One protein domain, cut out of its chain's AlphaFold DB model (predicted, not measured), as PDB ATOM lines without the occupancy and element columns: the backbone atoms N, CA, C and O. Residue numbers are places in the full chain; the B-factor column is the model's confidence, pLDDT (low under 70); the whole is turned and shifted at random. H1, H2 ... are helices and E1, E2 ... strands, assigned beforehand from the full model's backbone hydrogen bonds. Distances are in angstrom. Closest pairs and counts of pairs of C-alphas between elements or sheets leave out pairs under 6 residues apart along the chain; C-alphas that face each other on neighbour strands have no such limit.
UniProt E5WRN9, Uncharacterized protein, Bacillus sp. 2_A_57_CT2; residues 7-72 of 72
ATOM      1  N   VAL A   7      16.835  18.819  44.002       92.50
ATOM      2  CA  VAL A   7      16.159  20.115  44.044       92.50
ATOM      3  C   VAL A   7      14.913  20.074  43.162       92.50
ATOM      4  O   VAL A   7      14.814  19.254  42.246       92.50
ATOM      5  N   VAL A   8      13.940  20.932  43.459       93.62
ATOM      6  CA  VAL A   8      12.769  21.150  42.602       93.62
ATOM      7  C   VAL A   8      12.971  22.478  41.890       93.62
ATOM      8  O   VAL A   8      13.204  23.489  42.547       93.62
ATOM      9  N   LEU A   9      12.928  22.453  40.561       91.56
ATOM     10  CA  LEU A   9      12.981  23.640  39.713       91.56
ATOM     11  C   LEU A   9      11.620  23.852  39.068       91.56
ATOM     12  O   LEU A   9      10.948  22.882  38.728       91.56
ATOM     13  N   GLU A  10      11.237  25.105  38.883       91.94
ATOM     14  CA  GLU A  10       9.988  25.478  38.230       91.94
ATOM     15  C   GLU A  10      10.296  26.122  36.875       91.94
ATOM     16  O   GLU A  10      11.223  26.921  36.743       91.94
ATOM     17  N   ASP A  11       9.558  25.704  35.854       86.25
ATOM     18  CA  ASP A  11       9.575  26.281  34.506       86.25
ATOM     19  C   ASP A  11       8.774  27.598  34.474       86.25
ATOM     20  O   ASP A  11       7.950  27.863  35.344       86.25
ATOM     21  N   THR A  12       9.004  28.419  33.452       86.75
ATOM     22  CA  THR A  12       8.158  29.553  33.049       86.75
ATOM     23  C   THR A  12       6.647  29.272  33.027       86.75
ATOM     24  O   THR A  12       5.873  30.173  33.340       86.75
ATOM     25  N   ASP A  13       6.221  28.043  32.725       89.25
ATOM     26  CA  ASP A  13       4.817  27.594  32.773       89.25
ATOM     27  C   ASP A  13       4.320  27.239  34.196       89.25
ATOM     28  O   ASP A  13       3.188  26.778  34.365       89.25
ATOM     29  N   GLY A  14       5.166  27.352  35.221       89.50
ATOM     30  CA  GLY A  14       4.860  26.908  36.585       89.50
ATOM     31  C   GLY A  14       4.971  25.390  36.796       89.50
ATOM     32  O   GLY A  14       4.451  24.831  37.762       89.50
ATOM     33  N   ARG A  15       5.598  24.662  35.858       90.88
ATOM     34  CA  ARG A  15       5.716  23.195  35.931       90.88
ATOM     35  C   ARG A  15       6.896  22.796  36.827       90.88
ATOM     36  O   ARG A  15       8.026  23.178  36.521       90.88
ATOM     37  N   PRO A  16       6.685  21.983  37.878       92.50
ATOM     38  CA  PRO A  16       7.767  21.546  38.749       92.50
ATOM     39  C   PRO A  16       8.532  20.350  38.164       92.50
ATOM     40  O   PRO A  16       7.953  19.353  37.723       92.50
ATOM     41  N   TYR A  17       9.858  20.404  38.254       91.38
ATOM     42  CA  TYR A  17      10.786  19.365  37.828       91.38
ATOM     43  C   TYR A  17      11.717  18.978  38.974       91.38
ATOM     44  O   TYR A  17      12.430  19.810  39.526       91.38
ATOM     45  N   SER A  18      11.749  17.687  39.316       92.25
ATOM     46  CA  SER A  18      12.727  17.158  40.271       92.25
ATOM     47  C   SER A  18      14.044  16.857  39.560       92.25
ATOM     48  O   SER A  18      14.108  16.013  38.656       92.25
ATOM     49  N   VAL A  19      15.094  17.548  39.987       93.50
ATOM     50  CA  VAL A  19      16.409  17.557  39.353       93.50
ATOM     51  C   VAL A  19      17.456  17.113  40.364       93.50
ATOM     52  O   VAL A  19      17.405  17.484  41.536       93.50
ATOM     53  N   ASN A  20      18.389  16.277  39.928       92.94
ATOM     54  CA  ASN A  20      19.511  15.868  40.758       92.94
ATOM     55  C   ASN A  20      20.527  17.008  40.879       92.94
ATOM     56  O   ASN A  20      20.721  17.783  39.943       92.94
ATOM     57  N   VAL A  21      21.226  17.068  42.010       92.06
ATOM     58  CA  VAL A  21      22.376  17.966  42.183       92.06
ATOM     59  C   VAL A  21      23.619  17.297  41.586       92.06
ATOM     60  O   VAL A  21      24.505  16.833  42.297       92.06
ATOM     61  N   ASP A  22      23.633  17.186  40.258       92.19
ATOM     62  CA  ASP A  22      24.729  16.655  39.447       92.19
ATOM     63  C   ASP A  22      24.983  17.558  38.223       92.19
ATOM     64  O   ASP A  22      24.304  18.566  38.013       92.19
ATOM     65  N   GLU A  23      26.001  17.241  37.422       93.00
ATOM     66  CA  GLU A  23      26.398  18.072  36.279       93.00
ATOM     67  C   GLU A  23      25.295  18.174  35.211       93.00
ATOM     68  O   GLU A  23      25.060  19.247  34.653       93.00
ATOM     69  N   VAL A  24      24.560  17.086  34.975       93.94
ATOM     70  CA  VAL A  24      23.459  17.044  34.000       93.94
ATOM     71  C   VAL A  24      22.263  17.852  34.512       93.94
ATOM     72  O   VAL A  24      21.633  18.597  33.759       93.94
ATOM     73  N   GLY A  25      21.968  17.758  35.807       92.88
ATOM     74  CA  GLY A  25      20.960  18.568  36.478       92.88
ATOM     75  C   GLY A  25      21.299  20.056  36.463       92.88
ATOM     76  O   GLY A  25      20.417  20.877  36.216       92.88
ATOM     77  N   LEU A  26      22.578  20.412  36.616       94.06
ATOM     78  CA  LEU A  26      23.051  21.791  36.476       94.06
ATOM     79  C   LEU A  26      22.898  22.311  35.039       94.06
ATOM     80  O   LEU A  26      22.520  23.465  34.847       94.06
ATOM     81  N   GLN A  27      23.166  21.482  34.026       94.38
ATOM     82  CA  GLN A  27      22.945  21.850  32.622       94.38
ATOM     83  C   GLN A  27      21.464  22.106  32.331       94.38
ATOM     84  O   GLN A  27      21.139  23.086  31.658       94.38
ATOM     85  N   PHE A  28      20.571  21.278  32.881       93.69
ATOM     86  CA  PHE A  28      19.129  21.508  32.791       93.69
ATOM     87  C   PHE A  28      18.724  22.807  33.500       93.69
ATOM     88  O   PHE A  28      18.030  23.629  32.911       93.69
ATOM     89  N   ALA A  29      19.222  23.044  34.718       92.12
ATOM     90  CA  ALA A  29      18.941  24.261  35.484       92.12
ATOM     91  C   ALA A  29      19.395  25.546  34.771       92.12
ATOM     92  O   ALA A  29      18.765  26.591  34.905       92.12
ATOM     93  N   LYS A  30      20.483  25.468  33.996       93.19
ATOM     94  CA  LYS A  30      20.995  26.570  33.168       93.19
ATOM     95  C   LYS A  30      20.249  26.739  31.836       93.19
ATOM     96  O   LYS A  30      20.607  27.628  31.069       93.19
ATOM     97  N   GLY A  31      19.276  25.880  31.527       91.06
ATOM     98  CA  GLY A  31      18.569  25.881  30.244       91.06
ATOM     99  C   GLY A  31      19.425  25.421  29.057       91.06
ATOM    100  O   GLY A  31      19.047  25.649  27.913       91.06
ATOM    101  N   LEU A  32      20.577  24.783  29.307       95.19
ATOM    102  CA  LEU A  32      21.472  24.287  28.252       95.19
ATOM    103  C   LEU A  32      20.926  23.027  27.575       95.19
ATOM    104  O   LEU A  32      21.259  22.750  26.427       95.19
ATOM    105  N   ILE A  33      20.113  22.261  28.303       94.50
ATOM    106  CA  ILE A  33      19.430  21.064  27.815       94.50
ATOM    107  C   ILE A  33      17.960  21.109  28.222       94.50
ATOM    108  O   ILE A  33      17.597  21.640  29.274       94.50
ATOM    109  N   THR A  34      17.107  20.498  27.413       93.75
ATOM    110  CA  THR A  34      15.684  20.329  27.711       93.75
ATOM    111  C   THR A  34      15.459  19.251  28.775       93.75
ATOM    112  O   THR A  34      16.269  18.339  28.961       93.75
ATOM    113  N   TYR A  35      14.292  19.266  29.428       91.62
ATOM    114  CA  TYR A  35      13.924  18.207  30.379       91.62
ATOM    115  C   TYR A  35      13.897  16.808  29.733       91.62
ATOM    116  O   TYR A  35      14.225  15.798  30.364       91.62
ATOM    117  N   LYS A  36      13.534  16.736  28.445       93.19
ATOM    118  CA  LYS A  36      13.537  15.491  27.669       93.19
ATOM    119  C   LYS A  36      14.956  14.937  27.512       93.19
ATOM    120  O   LYS A  36      15.163  13.739  27.702       93.19
ATOM    121  N   GLU A  37      15.922  15.795  27.197       95.00
ATOM    122  CA  GLU A  37      17.336  15.423  27.078       95.00
ATOM    123  C   GLU A  37      17.927  15.027  28.429       95.00
ATOM    124  O   GLU A  37      18.566  13.978  28.526       95.00
ATOM    125  N   TYR A  38      17.617  15.779  29.489       94.50
ATOM    126  CA  TYR A  38      17.974  15.433  30.866       94.50
ATOM    127  C   TYR A  38      17.515  14.010  31.237       94.50
ATOM    128  O   TYR A  38      18.308  13.180  31.693       94.50
ATOM    129  N   LYS A  39      16.245  13.673  30.966       93.94
ATOM    130  CA  LYS A  39      15.702  12.322  31.198       93.94
ATOM    131  C   LYS A  39      16.404  11.249  30.373       93.94
ATOM    132  O   LYS A  39      16.602  10.131  30.858       93.94
ATOM    133  N   LEU A  40      16.761  11.564  29.133       95.31
ATOM    134  CA  LEU A  40      17.435  10.631  28.237       95.31
ATOM    135  C   LEU A  40      18.858  10.328  28.721       95.31
ATOM    136  O   LEU A  40      19.253   9.159  28.740       95.31
ATOM    137  N   LEU A  41      19.595  11.346  29.170       93.56
ATOM    138  CA  LEU A  41      20.935  11.204  29.746       93.56
ATOM    139  C   LEU A  41      20.910  10.385  31.040       93.56
ATOM    140  O   LEU A  41      21.650   9.404  31.140       93.56
ATOM    141  N   GLN A  42      19.975  10.669  31.955       91.12
ATOM    142  CA  GLN A  42      19.777   9.844  33.156       91.12
ATOM    143  C   GLN A  42      19.532   8.369  32.820       91.12
ATOM    144  O   GLN A  42      20.080   7.468  33.457       91.12
ATOM    145  N   ASN A  43      18.682   8.093  31.828       91.25
ATOM    146  CA  ASN A  43      18.380   6.716  31.449       91.25
ATOM    147  C   ASN A  43      19.571   6.014  30.790       91.25
ATOM    148  O   ASN A  43      19.747   4.812  30.997       91.25
ATOM    149  N   ARG A  44      20.388   6.728  30.006       90.88
ATOM    150  CA  ARG A  44      21.615   6.167  29.418       90.88
ATOM    151  C   ARG A  44      22.608   5.752  30.493       90.88
ATOM    152  O   ARG A  44      23.152   4.655  30.407       90.88
ATOM    153  N   GLU A  45      22.804   6.590  31.503       87.69
ATOM    154  CA  GLU A  45      23.718   6.291  32.604       87.69
ATOM    155  C   GLU A  45      23.258   5.065  33.398       87.69
ATOM    156  O   GLU A  45      24.030   4.123  33.586       87.69
ATOM    157  N   LYS A  46      21.965   4.998  33.742       88.44
ATOM    158  CA  LYS A  46      21.376   3.814  34.391       88.44
ATOM    159  C   LYS A  46      21.574   2.551  33.561       88.44
ATOM    160  O   LYS A  46      22.028   1.543  34.093       88.44
ATOM    161  N   ARG A  47      21.289   2.609  32.255       90.94
ATOM    162  CA  ARG A  47      21.495   1.469  31.347       90.94
ATOM    163  C   ARG A  47      22.951   1.025  31.323       90.94
ATOM    164  O   ARG A  47      23.198  -0.168  31.433       90.94
ATOM    165  N   LYS A  48      23.902   1.959  31.234       91.81
ATOM    166  CA  LYS A  48      25.339   1.650  31.247       91.81
ATOM    167  C   LYS A  48      25.737   0.911  32.525       91.81
ATOM    168  O   LYS A  48      26.399  -0.121  32.439       91.81
ATOM    169  N   LEU A  49      25.300   1.396  33.687       91.44
ATOM    170  CA  LEU A  49      25.574   0.747  34.974       91.44
ATOM    171  C   LEU A  49      24.961  -0.656  35.046       91.44
ATOM    172  O   LEU A  49      25.637  -1.602  35.443       91.44
ATOM    173  N   THR A  50      23.714  -0.820  34.597       91.75
ATOM    174  CA  THR A  50      23.059  -2.133  34.536       91.75
ATOM    175  C   THR A  50      23.795  -3.093  33.601       91.75
ATOM    176  O   THR A  50      24.009  -4.245  33.967       91.75
ATOM    177  N   THR A  51      24.228  -2.639  32.422       93.69
ATOM    178  CA  THR A  51      24.999  -3.465  31.481       93.69
ATOM    179  C   THR A  51      26.307  -3.942  32.101       93.69
ATOM    180  O   THR A  51      26.628  -5.121  31.979       93.69
ATOM    181  N   ILE A  52      27.034  -3.060  32.793       94.75
ATOM    182  CA  ILE A  52      28.284  -3.422  33.475       94.75
ATOM    183  C   ILE A  52      28.017  -4.482  34.546       94.75
ATOM    184  O   ILE A  52      28.698  -5.503  34.556       94.75
ATOM    185  N   LEU A  53      26.999  -4.281  35.389       95.00
ATOM    186  CA  LEU A  53      26.639  -5.224  36.453       95.00
ATOM    187  C   LEU A  53      26.265  -6.608  35.914       95.00
ATOM    188  O   LEU A  53      26.711  -7.621  36.454       95.00
ATOM    189  N   ILE A  54      25.469  -6.660  34.843       95.50
ATOM    190  CA  ILE A  54      25.070  -7.922  34.206       95.50
ATOM    191  C   ILE A  54      26.283  -8.610  33.583       95.50
ATOM    192  O   ILE A  54      26.460  -9.810  33.778       95.50
ATOM    193  N   ALA A  55      27.128  -7.865  32.865       95.38
ATOM    194  CA  ALA A  55      28.324  -8.419  32.243       95.38
ATOM    195  C   ALA A  55      29.269  -9.006  33.299       95.38
ATOM    196  O   ALA A  55      29.640 -10.173  33.198       95.38
ATOM    197  N   SER A  56      29.584  -8.246  34.353       95.88
ATOM    198  CA  SER A  56      30.456  -8.730  35.425       95.88
ATOM    199  C   SER A  56      29.844  -9.919  36.162       95.88
ATOM    200  O   SER A  56      30.516 -10.928  36.360       95.88
ATOM    201  N   GLY A  57      28.562  -9.834  36.532       96.44
ATOM    202  CA  GLY A  57      27.867 -10.904  37.248       96.44
ATOM    203  C   GLY A  57      27.798 -12.196  36.435       96.44
ATOM    204  O   GLY A  57      28.089 -13.267  36.960       96.44
ATOM    205  N   GLY A  58      27.498 -12.090  35.138       96.25
ATOM    206  CA  GLY A  58      27.492 -13.221  34.214       96.25
ATOM    207  C   GLY A  58      28.867 -13.872  34.082       96.25
ATOM    208  O   GLY A  58      28.970 -15.093  34.161       96.25
ATOM    209  N   THR A  59      29.939 -13.082  33.960       96.06
ATOM    210  CA  THR A  59      31.306 -13.620  33.906       96.06
ATOM    211  C   THR A  59      31.675 -14.365  35.187       96.06
ATOM    212  O   THR A  59      32.158 -15.494  35.106       96.06
ATOM    213  N   PHE A  60      31.412 -13.786  36.362       96.50
ATOM    214  CA  PHE A  60      31.683 -14.460  37.636       96.50
ATOM    215  C   PHE A  60      30.855 -15.733  37.804       96.50
ATOM    216  O   PHE A  60      31.375 -16.748  38.268       96.50
ATOM    217  N   PHE A  61      29.586 -15.706  37.392       96.62
ATOM    218  CA  PHE A  61      28.719 -16.877  37.435       96.62
ATOM    219  C   PHE A  61      29.252 -18.006  36.547       96.62
ATOM    220  O   PHE A  61      29.370 -19.141  37.005       96.62
ATOM    221  N   LEU A  62      29.642 -17.692  35.308       96.50
ATOM    222  CA  LEU A  62      30.224 -18.666  34.385       96.50
ATOM    223  C   LEU A  62      31.545 -19.233  34.916       96.50
ATOM    224  O   LEU A  62      31.726 -20.445  34.884       96.50
ATOM    225  N   MET A  63      32.435 -18.392  35.459       95.69
ATOM    226  CA  MET A  63      33.681 -18.860  36.077       95.69
ATOM    227  C   MET A  63      33.418 -19.808  37.250       95.69
ATOM    228  O   MET A  63      34.028 -20.873  37.323       95.69
ATOM    229  N   SER A  64      32.488 -19.448  38.138       95.38
ATOM    230  CA  SER A  64      32.100 -20.280  39.282       95.38
ATOM    231  C   SER A  64      31.527 -21.625  38.830       95.38
ATOM    232  O   SER A  64      31.941 -22.680  39.312       95.38
ATOM    233  N   TRP A  65      30.643 -21.610  37.829       96.38
ATOM    234  CA  TRP A  65      30.057 -22.822  37.260       96.38
ATOM    235  C   TRP A  65      31.104 -23.730  36.604       96.38
ATOM    236  O   TRP A  65      31.119 -24.938  36.841       96.38
ATOM    237  N   SER A  66      32.010 -23.157  35.809       96.06
ATOM    238  CA  SER A  66      33.119 -23.891  35.192       96.06
ATOM    239  C   SER A  66      34.040 -24.521  36.232       96.06
ATOM    240  O   SER A  66      34.480 -25.650  36.034       96.06
ATOM    241  N   PHE A  67      34.307 -23.822  37.335       95.88
ATOM    242  CA  PHE A  67      35.134 -24.333  38.425       95.88
ATOM    243  C   PHE A  67      34.459 -25.493  39.167       95.88
ATOM    244  O   PHE A  67      35.089 -26.525  39.386       95.88
ATOM    245  N   LEU A  68      33.163 -25.370  39.483       95.88
ATOM    246  CA  LEU A  68      32.382 -26.453  40.091       95.88
ATOM    247  C   LEU A  68      32.371 -27.705  39.210       95.88
ATOM    248  O   LEU A  68      32.608 -28.796  39.712       95.88
ATOM    249  N   LYS A  69      32.180 -27.542  37.896       93.88
ATOM    250  CA  LYS A  69      32.225 -28.647  36.924       93.88
ATOM    251  C   LYS A  69      33.604 -29.321  36.822       93.88
ATOM    252  O   LYS A  69      33.712 -30.418  36.294       93.88
ATOM    253  N   LEU A  70      34.671 -28.647  37.238       93.75
ATOM    254  CA  LEU A  70      36.023 -29.208  37.228       93.75
ATOM    255  C   LEU A  70      36.302 -30.014  38.508       93.75
ATOM    256  O   LEU A  70      37.105 -30.940  38.484       93.75
ATOM    257  N   LEU A  71      35.642 -29.660  39.615       92.00
ATOM    258  CA  LEU A  71      35.786 -30.319  40.915       92.00
ATOM    259  C   LEU A  71      34.850 -31.520  41.125       92.00
ATOM    260  O   LEU A  71      35.200 -32.399  41.912       92.00
ATOM    261  N   PHE A  72      33.689 -31.546  40.465       82.69
ATOM    262  CA  PHE A  72      32.679 -32.611  40.539       82.69
ATOM    263  C   PHE A  72      32.468 -33.260  39.173       82.69
ATOM    264  O   PHE A  72      32.342 -34.504  39.137       82.69
TER     265      PHE A  72
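Overview. This is residues 7 to 72 of the 72 residues of an uncharacterized protein of Bacillus sp. 2_A_57_CT2 (UniProt E5WRN9). The model is a small, compact head with one long helix sticking out of it as a straight-running arm. The head holds a two-stranded hairpin, E1 and E2, the short helix H1 beside it, and the first residues of H2; the rest of H2 is the arm and makes the length. The printed part has 66 residues, with two named strands followed by two named helices in the order E1, E2, H1, H2; the sheet is E1 - E2, antiparallel, and the class is mostly helix. The whole is extended, with a radius of gyration of the C-alphas of 20.3 A and spans of 67 by 17 by 16 A.

Along the chain. Begin at C-alpha 7, at (16.159, 20.115, 44.044), where strand E1 starts; it covers residues 7 to 10 and is 10.0 A long from first to last C-alpha. Go on to residues 16 to 20 for strand E2, 13.2 A long. Residues 23 to 29 are helix H1, 9.7 A long. Then find C-alpha 35 at (13.924, 18.207, 30.379); from there helix H2, residues 35 to 71, runs 54.3 A to C-alpha 71 at (35.786, -30.319, 40.915).

Arrangement. Look first at E1 and E2, a hairpin of antiparallel neighbours with 146 degrees between their directions. N 9 and O 17 are 2.9 A apart and N 17 and O 9 are 2.7 A apart, both within hydrogen-bond range. Next compare H1 with this sheet: the closest C-alphas of E2 and H1 are those of Val 19 and Gly 25, 5.5 A apart, and the closest of E1 and H1 are those of Leu 9 and Ala 29, at 7.3 A. H1 and H2 form a helical hairpin: they touch at a shallow tilt of 23 degrees and run opposite ways. H2 touches H1 with residues 35 to 41 alone, and the closest C-alphas are those of Phe 28 and Tyr 38, 6.5 A apart. E2 and H2 are near each other, with 5 pairs of C-alphas within 10 A. E1 and H2 are apart. In both H1 and H2 every O i to N i+4 pair is within hydrogen-bond range.

Size, cuts and confidence. From C-alpha 12 to C-alpha 72, the two farthest apart, you cross 67.2 A. Residues 43 to 72, of which 43 to 71 belong to H2, stand free. Without them, the body of 36 residues spans 23 by 17 by 14 A, with a radius of gyration of 8.9 A. The three links, E1 to E2, E2 to H1 and H1 to H2, are tight. The printed part has no cut and ends at Phe 72, the chain's last residue. The mean pLDDT of the printed part is 93.0, and no printed residue is under 70.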